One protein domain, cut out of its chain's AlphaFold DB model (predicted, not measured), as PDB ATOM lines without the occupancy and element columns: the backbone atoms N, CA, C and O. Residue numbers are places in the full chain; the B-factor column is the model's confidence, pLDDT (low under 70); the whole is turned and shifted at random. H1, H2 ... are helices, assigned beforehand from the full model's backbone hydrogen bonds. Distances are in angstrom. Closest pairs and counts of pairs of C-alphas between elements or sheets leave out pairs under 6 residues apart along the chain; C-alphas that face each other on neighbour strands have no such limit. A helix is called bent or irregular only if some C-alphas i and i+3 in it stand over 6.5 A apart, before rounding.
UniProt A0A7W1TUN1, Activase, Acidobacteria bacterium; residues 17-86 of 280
ATOM      1  N   ARG A  17     464.516 305.725 267.483       87.62
ATOM      2  CA  ARG A  17     464.747 305.793 266.030       87.62
ATOM      3  C   ARG A  17     464.697 304.414 265.376       87.62
ATOM      4  O   ARG A  17     464.053 304.267 264.349       87.62
ATOM      5  N   VAL A  18     465.332 303.409 265.985       88.19
ATOM      6  CA  VAL A  18     465.331 302.026 265.471       88.19
ATOM      7  C   VAL A  18     463.935 301.415 265.565       88.19
ATOM      8  O   VAL A  18     463.496 300.759 264.630       88.19
ATOM      9  N   MET A  19     463.220 301.664 266.665       89.12
ATOM     10  CA  MET A  19     461.844 301.193 266.845       89.12
ATOM     11  C   MET A  19     460.884 301.803 265.814       89.12
ATOM     12  O   MET A  19     460.037 301.093 265.285       89.12
ATOM     13  N   ALA A  20     461.016 303.098 265.521       91.25
ATOM     14  CA  ALA A  20     460.139 303.809 264.592       91.25
ATOM     15  C   ALA A  20     460.545 303.662 263.115       91.25
ATOM     16  O   ALA A  20     459.754 303.989 262.234       91.25
ATOM     17  N   ALA A  21     461.765 303.199 262.821       92.56
ATOM     18  CA  ALA A  21     462.272 303.109 261.452       92.56
ATOM     19  C   ALA A  21     461.365 302.288 260.514       92.56
ATOM     20  O   ALA A  21     461.087 302.790 259.424       92.56
ATOM     21  N   PRO A  22     460.838 301.107 260.904       94.19
ATOM     22  CA  PRO A  22     459.931 300.356 260.041       94.19
ATOM     23  C   PRO A  22     458.655 301.126 259.674       94.19
ATOM     24  O   PRO A  22     458.238 301.123 258.519       94.19
ATOM     25  N   GLU A  23     458.067 301.858 260.624       94.31
ATOM     26  CA  GLU A  23     456.865 302.664 260.370       94.31
ATOM     27  C   GLU A  23     457.164 303.888 259.495       94.31
ATOM     28  O   GLU A  23     456.384 304.213 258.601       94.31
ATOM     29  N   ASN A  24     458.320 304.532 259.678       93.88
ATOM     30  CA  ASN A  24     458.746 305.638 258.816       93.88
ATOM     31  C   ASN A  24     458.992 305.176 257.373       93.88
ATOM     32  O   ASN A  24     458.591 305.861 256.433       93.88
ATOM     33  N   ILE A  25     459.625 304.012 257.195       94.69
ATOM     34  CA  ILE A  25     459.834 303.393 255.880       94.69
ATOM     35  C   ILE A  25     458.478 303.073 255.250       94.69
ATOM     36  O   ILE A  25     458.209 303.495 254.129       94.69
ATOM     37  N   LYS A  26     457.586 302.406 255.988       94.06
ATOM     38  CA  LYS A  26     456.225 302.115 255.533       94.06
ATOM     39  C   LYS A  26     455.498 303.378 255.074       94.06
ATOM     40  O   LYS A  26     454.976 303.408 253.967       94.06
ATOM     41  N   ALA A  27     455.495 304.428 255.891       94.31
ATOM     42  CA  ALA A  27     454.837 305.685 255.558       94.31
ATOM     43  C   ALA A  27     455.447 306.342 254.310       94.31
ATOM     44  O   ALA A  27     454.706 306.794 253.443       94.31
ATOM     45  N   GLY A  28     456.778 306.367 254.188       95.19
ATOM     46  CA  GLY A  28     457.468 306.969 253.044       95.19
ATOM     47  C   GLY A  28     457.167 306.269 251.718       95.19
ATOM     48  O   GLY A  28     456.858 306.933 250.733       95.19
ATOM     49  N   PHE A  29     457.197 304.936 251.709       95.50
ATOM     50  CA  PHE A  29     457.000 304.120 250.505       95.50
ATOM     51  C   PHE A  29     455.530 303.829 250.167       95.50
ATOM     52  O   PHE A  29     455.281 303.217 249.133       95.50
ATOM     53  N   LEU A  30     454.581 304.250 251.013       94.56
ATOM     54  CA  LEU A  30     453.135 304.146 250.768       94.56
ATOM     55  C   LEU A  30     452.442 305.507 250.576       94.56
ATOM     56  O   LEU A  30     451.253 305.540 250.270       94.56
ATOM     57  N   LYS A  31     453.143 306.634 250.782       92.56
ATOM     58  CA  LYS A  31     452.533 307.976 250.810       92.56
ATOM     59  C   LYS A  31     451.846 308.359 249.498       92.56
ATOM     60  O   LYS A  31     450.748 308.904 249.528       92.56
ATOM     61  N   GLU A  32     452.522 308.144 248.374       93.12
ATOM     62  CA  GLU A  32     452.027 308.548 247.048       93.12
ATOM     63  C   GLU A  32     451.532 307.352 246.236       93.12
ATOM     64  O   GLU A  32     450.531 307.442 245.528       93.12
ATOM     65  N   ARG A  33     452.240 306.225 246.343       93.62
ATOM     66  CA  ARG A  33     451.977 304.960 245.653       93.62
ATOM     67  C   ARG A  33     452.426 303.818 246.550       93.62
ATOM     68  O   ARG A  33     453.304 304.030 247.379       93.62
ATOM     69  N   ASP A  34     451.870 302.624 246.365       95.19
ATOM     70  CA  ASP A  34     452.358 301.424 247.049       95.19
ATOM     71  C   ASP A  34     453.559 300.837 246.296       95.19
ATOM     72  O   ASP A  34     453.435 299.916 245.484       95.19
ATOM     73  N   LEU A  35     454.745 301.395 246.554       96.19
ATOM     74  CA  LEU A  35     455.979 300.957 245.897       96.19
ATOM     75  C   LEU A  35     456.352 299.513 246.250       96.19
ATOM     76  O   LEU A  35     457.038 298.861 245.463       96.19
ATOM     77  N   PHE A  36     455.906 298.996 247.398       95.56
ATOM     78  CA  PHE A  36     456.138 297.599 247.752       95.56
ATOM     79  C   PHE A  36     455.327 296.677 246.844       95.56
ATOM     80  O   PHE A  36     455.904 295.780 246.225       95.56
ATOM     81  N   ALA A  37     454.024 296.933 246.699       94.94
ATOM     82  CA  ALA A  37     453.144 296.132 245.854       94.94
ATOM     83  C   ALA A  37     453.572 296.151 244.380       94.94
ATOM     84  O   ALA A  37     453.558 295.110 243.727       94.94
ATOM     85  N   GLU A  38     454.026 297.300 243.872       96.38
ATOM     86  CA  GLU A  38     454.553 297.432 242.504       96.38
ATOM     87  C   GLU A  38     455.767 296.536 242.230       96.38
ATOM     88  O   GLU A  38     455.958 296.079 241.104       96.38
ATOM     89  N   HIS A  39     456.556 296.242 243.265       95.81
ATOM     90  CA  HIS A  39     457.709 295.343 243.195       95.81
ATOM     91  C   HIS A  39     457.395 293.930 243.714       95.81
ATOM     92  O   HIS A  39     458.308 293.139 243.945       95.81
ATOM     93  N   GLY A  40     456.116 293.590 243.919       94.81
ATOM     94  CA  GLY A  40     455.695 292.273 244.409       94.81
ATOM     95  C   GLY A  40     456.106 291.978 245.857       94.81
ATOM     96  O   GLY A  40     456.145 290.818 246.267       94.81
ATOM     97  N   VAL A  41     456.415 293.011 246.644       94.38
ATOM     98  CA  VAL A  41     456.813 292.909 248.052       94.38
ATOM     99  C   VAL A  41     455.617 293.234 248.942       94.38
ATOM    100  O   VAL A  41     454.889 294.192 248.711       94.38
ATOM    101  N   ARG A  42     455.424 292.458 250.015       93.12
ATOM    102  CA  ARG A  42     454.489 292.809 251.094       93.12
ATOM    103  C   ARG A  42     455.282 293.269 252.309       93.12
ATOM    104  O   ARG A  42     456.057 292.493 252.863       93.12
ATOM    105  N   TYR A  43     455.097 294.524 252.711       93.75
ATOM    106  CA  TYR A  43     455.830 295.117 253.828       93.75
ATOM    107  C   TYR A  43     455.133 294.840 255.165       93.75
ATOM    108  O   TYR A  43     454.002 295.277 255.381       93.75
ATOM    109  N   ALA A  44     455.819 294.148 256.076       93.62
ATOM    110  CA  ALA A  44     455.346 293.882 257.431       93.62
ATOM    111  C   ALA A  44     456.260 294.561 258.459       93.62
ATOM    112  O   ALA A  44     457.482 294.443 258.383       93.62
ATOM    113  N   ALA A  45     455.661 295.231 259.443       94.38
ATOM    114  CA  ALA A  45     456.363 295.911 260.533       94.38
ATOM    115  C   ALA A  45     455.762 295.529 261.900       94.38
ATOM    116  O   ALA A  45     455.193 296.373 262.592       94.38
ATOM    117  N   PRO A  46     455.811 294.243 262.300       94.00
ATOM    118  CA  PRO A  46     455.306 293.839 263.604       94.00
ATOM    119  C   PRO A  46     456.126 294.483 264.727       94.00
ATOM    120  O   PRO A  46     457.359 294.491 264.693       94.00
ATOM    121  N   LEU A  47     455.448 294.965 265.768       91.50
ATOM    122  CA  LEU A  47     456.111 295.376 267.000       91.50
ATOM    123  C   LEU A  47     456.504 294.131 267.804       91.50
ATOM    124  O   LEU A  47     455.637 293.371 268.234       91.50
ATOM    125  N   VAL A  48     457.805 293.944 268.034       92.69
ATOM    126  CA  VAL A  48     458.336 292.759 268.723       92.69
ATOM    127  C   VAL A  48     459.204 293.156 269.913       92.69
ATOM    128  O   VAL A  48     460.252 293.793 269.776       92.69
ATOM    129  N   SER A  49     458.803 292.709 271.096       90.94
ATOM    130  CA  SER A  49     459.522 292.903 272.350       90.94
ATOM    131  C   SER A  49     460.532 291.782 272.555       90.94
ATOM    132  O   SER A  49     460.338 290.897 273.376       90.94
ATOM    133  N   LEU A  50     461.661 291.829 271.843       89.94
ATOM    134  CA  LEU A  50     462.703 290.793 271.953       89.94
ATOM    135  C   LEU A  50     463.296 290.639 273.371       89.94
ATOM    136  O   LEU A  50     463.931 289.630 273.651       89.94
ATOM    137  N   ALA A  51     463.113 291.624 274.260       86.12
ATOM    138  CA  ALA A  51     463.490 291.492 275.673       86.12
ATOM    139  C   ALA A  51     462.601 290.494 276.437       86.12
ATOM    140  O   ALA A  51     463.077 289.863 277.376       86.12
ATOM    141  N   ASP A  52     461.348 290.331 276.006       89.75
ATOM    142  CA  ASP A  52     460.334 289.494 276.635       89.75
ATOM    143  C   ASP A  52     460.091 288.262 275.761       89.75
ATOM    144  O   ASP A  52     459.064 288.135 275.090       89.75
ATOM    145  N   ALA A  53     461.060 287.341 275.751       91.69
ATOM    146  CA  ALA A  53     461.042 286.143 274.906       91.69
ATOM    147  C   ALA A  53     459.695 285.377 274.901       91.69
ATOM    148  O   ALA A  53     459.259 284.982 273.819       91.69
ATOM    149  N   PRO A  54     458.964 285.227 276.031       94.31
ATOM    150  CA  PRO A  54     457.655 284.569 276.028       94.31
ATOM    151  C   PRO A  54     456.581 285.240 275.152       94.31
ATOM    152  O   PRO A  54     455.664 284.553 274.694       94.31
ATOM    153  N   LEU A  55     456.677 286.556 274.912       95.69
ATOM    154  CA  LEU A  55     455.720 287.332 274.108       95.69
ATOM    155  C   LEU A  55     456.013 287.279 272.605       95.69
ATOM    156  O   LEU A  55     455.091 287.396 271.794       95.69
ATOM    157  N   VAL A  56     457.275 287.067 272.232       96.88
ATOM    158  CA  VAL A  56     457.751 287.134 270.842       96.88
ATOM    159  C   VAL A  56     456.976 286.220 269.881       96.88
ATOM    160  O   VAL A  56     456.563 286.718 268.832       96.88
ATOM    161  N   PRO A  57     456.688 284.937 270.200       98.00
ATOM    162  CA  PRO A  57     455.925 284.074 269.299       98.00
ATOM    163  C   PRO A  57     454.538 284.628 268.970       98.00
ATOM    164  O   PRO A  57     454.095 284.549 267.828       98.00
ATOM    165  N   LYS A  58     453.855 285.199 269.970       97.94
ATOM    166  CA  LYS A  58     452.517 285.771 269.799       97.94
ATOM    167  C   LYS A  58     452.576 287.025 268.928       97.94
ATOM    168  O   LYS A  58     451.844 287.100 267.950       97.94
ATOM    169  N   GLN A  59     453.476 287.959 269.248       97.44
ATOM    170  CA  GLN A  59     453.635 289.219 268.511       97.44
ATOM    171  C   GLN A  59     453.997 288.989 267.038       97.44
ATOM    172  O   GLN A  59     453.420 289.616 266.151       97.44
ATOM    173  N   LEU A  60     454.917 288.059 266.766       97.69
ATOM    174  CA  LEU A  60     455.281 287.701 265.397       97.69
ATOM    175  C   LEU A  60     454.146 286.987 264.668       97.69
ATOM    176  O   LEU A  60     453.876 287.320 263.522       97.69
ATOM    177  N   PHE A  61     453.458 286.040 265.310       98.12
ATOM    178  CA  PHE A  61     452.338 285.342 264.681       98.12
ATOM    179  C   PHE A  61     451.219 286.320 264.311       98.12
ATOM    180  O   PHE A  61     450.783 286.350 263.165       98.12
ATOM    181  N   GLU A  62     450.785 287.153 265.258       97.38
ATOM    182  CA  GLU A  62     449.729 288.141 265.031       97.38
ATOM    183  C   GLU A  62     450.120 289.148 263.944       97.38
ATOM    184  O   GLU A  62     449.293 289.474 263.099       97.38
ATOM    185  N   GLY A  63     451.380 289.590 263.920       96.19
ATOM    186  CA  GLY A  63     451.855 290.565 262.943       96.19
ATOM    187  C   GLY A  63     452.245 290.002 261.572       96.19
ATOM    188  O   GLY A  63     452.404 290.783 260.636       96.19
ATOM    189  N   LEU A  64     452.405 288.680 261.425       97.06
ATOM    190  CA  LEU A  64     452.843 288.039 260.174       97.06
ATOM    191  C   LEU A  64     451.832 287.056 259.571       97.06
ATOM    192  O   LEU A  64     451.996 286.687 258.408       97.06
ATOM    193  N   ARG A  65     450.787 286.626 260.292       96.50
ATOM    194  CA  ARG A  65     449.834 285.606 259.798       96.50
ATOM    195  C   ARG A  65     449.127 285.990 258.495       96.50
ATOM    196  O   ARG A  65     448.898 285.124 257.660       96.50
ATOM    197  N   ASP A  66     448.853 287.277 258.287       94.75
ATOM    198  CA  ASP A  66     448.203 287.773 257.063       94.75
ATOM    199  C   ASP A  66     449.211 287.915 255.900       94.75
ATOM    200  O   ASP A  66     448.852 288.010 254.725       94.75
ATOM    201  N   PHE A  67     450.508 287.871 256.220       94.19
ATOM    202  CA  PHE A  67     451.614 287.950 255.272       94.19
ATOM    203  C   PHE A  67     452.144 286.570 254.874       94.19
ATOM    204  O   PHE A  67     452.666 286.412 253.774       94.19
ATOM    205  N   ILE A  68     452.007 285.547 255.714       94.88
ATOM    206  CA  ILE A  68     452.569 284.215 255.463       94.88
ATOM    207  C   ILE A  68     451.428 283.187 255.446       94.88
ATOM    208  O   ILE A  68     450.952 282.787 256.511       94.88
ATOM    209  N   PRO A  69     450.977 282.740 254.255       94.69
ATOM    210  CA  PRO A  69     449.901 281.763 254.142       94.69
ATOM    211  C   PRO A  69     450.212 280.478 254.915       94.69
ATOM    212  O   PRO A  69     451.281 279.892 254.760       94.69
ATOM    213  N   GLY A  70     449.265 280.041 255.744       96.12
ATOM    214  CA  GLY A  70     449.404 278.822 256.541       96.12
ATOM    215  C   GLY A  70     450.330 278.944 257.754       96.12
ATOM    216  O   GLY A  70     450.595 277.928 258.394       96.12
ATOM    217  N   LEU A  71     450.807 280.147 258.102       97.62
ATOM    218  CA  LEU A  71     451.585 280.351 259.322       97.62
ATOM    219  C   LEU A  71     450.749 279.974 260.546       97.62
ATOM    220  O   LEU A  71     449.642 280.470 260.740       97.62
ATOM    221  N   THR A  72     451.310 279.131 261.405       98.38
ATOM    222  CA  THR A  72     450.705 278.768 262.689       98.38
ATOM    223  C   THR A  72     451.490 279.359 263.855       98.38
ATOM    224  O   THR A  72     452.706 279.581 263.782       98.38
ATOM    225  N   LEU A  73     450.813 279.562 264.988       98.19
ATOM    226  CA  LEU A  73     451.477 279.976 266.226       98.19
ATOM    227  C   LEU A  73     452.522 278.942 266.677       98.19
ATOM    228  O   LEU A  73     453.571 279.319 267.193       98.19
ATOM    229  N   GLN A  74     452.268 277.651 266.449       98.31
ATOM    230  CA  GLN A  74     453.206 276.579 266.789       98.31
ATOM    231  C   GLN A  74     454.500 276.671 265.970       98.31
ATOM    232  O   GLN A  74     455.583 276.618 266.549       98.31
ATOM    233  N   GLN A  75     454.405 276.869 264.650       98.00
ATOM    234  CA  GLN A  75     455.581 277.089 263.798       98.00
ATOM    235  C   GLN A  75     456.336 278.356 264.203       98.00
ATOM    236  O   GLN A  75     457.561 278.344 264.285       98.00
ATOM    237  N   THR A  76     455.608 279.432 264.515       98.19
ATOM    238  CA  THR A  76     456.212 280.695 264.962       98.19
ATOM    239  C   THR A  76     456.970 280.512 266.280       98.19
ATOM    240  O   THR A  76     458.091 280.997 266.429       98.19
ATOM    241  N   ARG A  77     456.402 279.760 267.231       98.44
ATOM    242  CA  ARG A  77     457.066 279.406 268.492       98.44
ATOM    243  C   ARG A  77     458.325 278.577 268.254       98.44
ATOM    244  O   ARG A  77     459.387 278.976 268.705       98.44
ATOM    245  N   ALA A  78     458.239 277.510 267.464       98.38
ATOM    246  CA  ALA A  78     459.409 276.693 267.143       98.38
ATOM    247  C   ALA A  78     460.538 277.515 266.486       98.38
ATOM    248  O   ALA A  78     461.703 277.369 266.852       98.38
ATOM    249  N   ALA A  79     460.202 278.420 265.559       97.69
ATOM    250  CA  ALA A  79     461.178 279.285 264.893       97.69
ATOM    251  C   ALA A  79     461.831 280.297 265.851       97.69
ATOM    252  O   ALA A  79     463.039 280.519 265.802       97.69
ATOM    253  N   THR A  80     461.042 280.905 266.738       97.38
ATOM    254  CA  THR A  80     461.546 281.877 267.722       97.38
ATOM    255  C   THR A  80     462.396 281.217 268.802       97.38
ATOM    256  O   THR A  80     463.469 281.732 269.110       97.38
ATOM    257  N   ASP A  81     461.992 280.046 269.301       97.25
ATOM    258  CA  ASP A  81     462.774 279.248 270.252       97.25
ATOM    259  C   ASP A  81     464.125 278.830 269.642       97.25
ATOM    260  O   ASP A  81     465.174 278.960 270.284       97.25
ATOM    261  N   ALA A  82     464.132 278.407 268.371       98.12
ATOM    262  CA  ALA A  82     465.362 278.117 267.634       98.12
ATOM    263  C   ALA A  82     466.257 279.364 267.485       98.12
ATOM    264  O   ALA A  82     467.466 279.285 267.707       98.12
ATOM    265  N   GLY A  83     465.671 280.526 267.176       96.69
ATOM    266  CA  GLY A  83     466.389 281.799 267.073       96.69
ATOM    267  C   GLY A  83     467.042 282.234 268.388       96.69
ATOM    268  O   GLY A  83     468.225 282.579 268.409       96.69
ATOM    269  N   PHE A  84     466.314 282.160 269.506       95.81
ATOM    270  CA  PHE A  84     466.867 282.466 270.829       95.81
ATOM    271  C   PHE A  84     467.954 281.473 271.247       95.81
ATOM    272  O   PHE A  84     468.983 281.889 271.780       95.81
ATOM    273  N   THR A  85     467.774 280.184 270.951       96.69
ATOM    274  CA  THR A  85     468.786 279.149 271.215       96.69
ATOM    275  C   THR A  85     470.072 279.417 270.431       96.69
ATOM    276  O   THR A  85     471.170 279.356 270.995       96.69
ATOM    277  N   ALA A  86     469.956 279.770 269.148       97.31
ATOM    278  CA  ALA A  86     471.095 280.131 268.310       97.31
ATOM    279  C   ALA A  86     471.816 281.380 268.838       97.31
ATOM    280  O   ALA A  86     473.041 281.368 268.977       97.31
TER     281      ALA A  86
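AT A GLANCE: This is residues 17 to 86 of the 280 residues of the protein "Activase" of Acidobacteria bacterium (UniProt A0A7W1TUN1). Two small helical lobes lie at either side of a long drawn-out link, residues 39 to 55, which passes between H1 and H3. One lobe is the helix H1 with the short H2 after a tight turn; the other is H3 and H4, packed on each other at a steep angle. The printed part has 70 residues with four named helices, in the order H1, H2, H3, H4, and no named strand; the class is all helix. The whole is loose, with a radius of gyration of the C-alphas of 13.9 A, and spans 40 by 30 by 19 A.

IN THESE COORDINATES: The longest helices have 14 residues each. H1, residues 17 to 30, begins with C-alpha 17 at (464.747, 305.793, 266.030) and measures 19.2 A; it is irregular, with C-alphas 19 and 22 7.1 A apart. H4, residues 73 to 86, measures 19.7 A and ends with C-alpha 86 at (471.095, 280.131, 268.310). H3 is residues 56 to 64, 11.8 A, and H2 is residues 35 to 38, 5.1 A.

HOW THE PARTS SIT: H4 and H3 touch, with the C-alphas of Pro 57 and Arg 77 closest at 4.9 A. Their lines stand at a steep tilt of 54 degrees, opposite ways. H1, with residues 29 to 30 alone, and H2 only just touch, with 3 pairs of C-alphas within 8 A, and only at the corner by their link; the closest C-alphas are those of Phe 29 and Leu 35, 5.7 A. H1 is apart from H3 and H4, and H2 is apart from H3 and H4. In H3 and H4 every O i to N i+4 pair is within hydrogen-bond range, in H1 8 of 10 are, and H2 is too short for such a pair.

THE WHOLE: The C-alphas farthest apart, of Glu 32 and Thr 85, are 41.6 A from each other. The printed part has no cut. The link from H2 to H3 is long, with 17 residues; that from H1 to H2 is tight and that from H3 to H4 short. The mean pLDDT of the printed part is 94.9, and no printed residue is under 70.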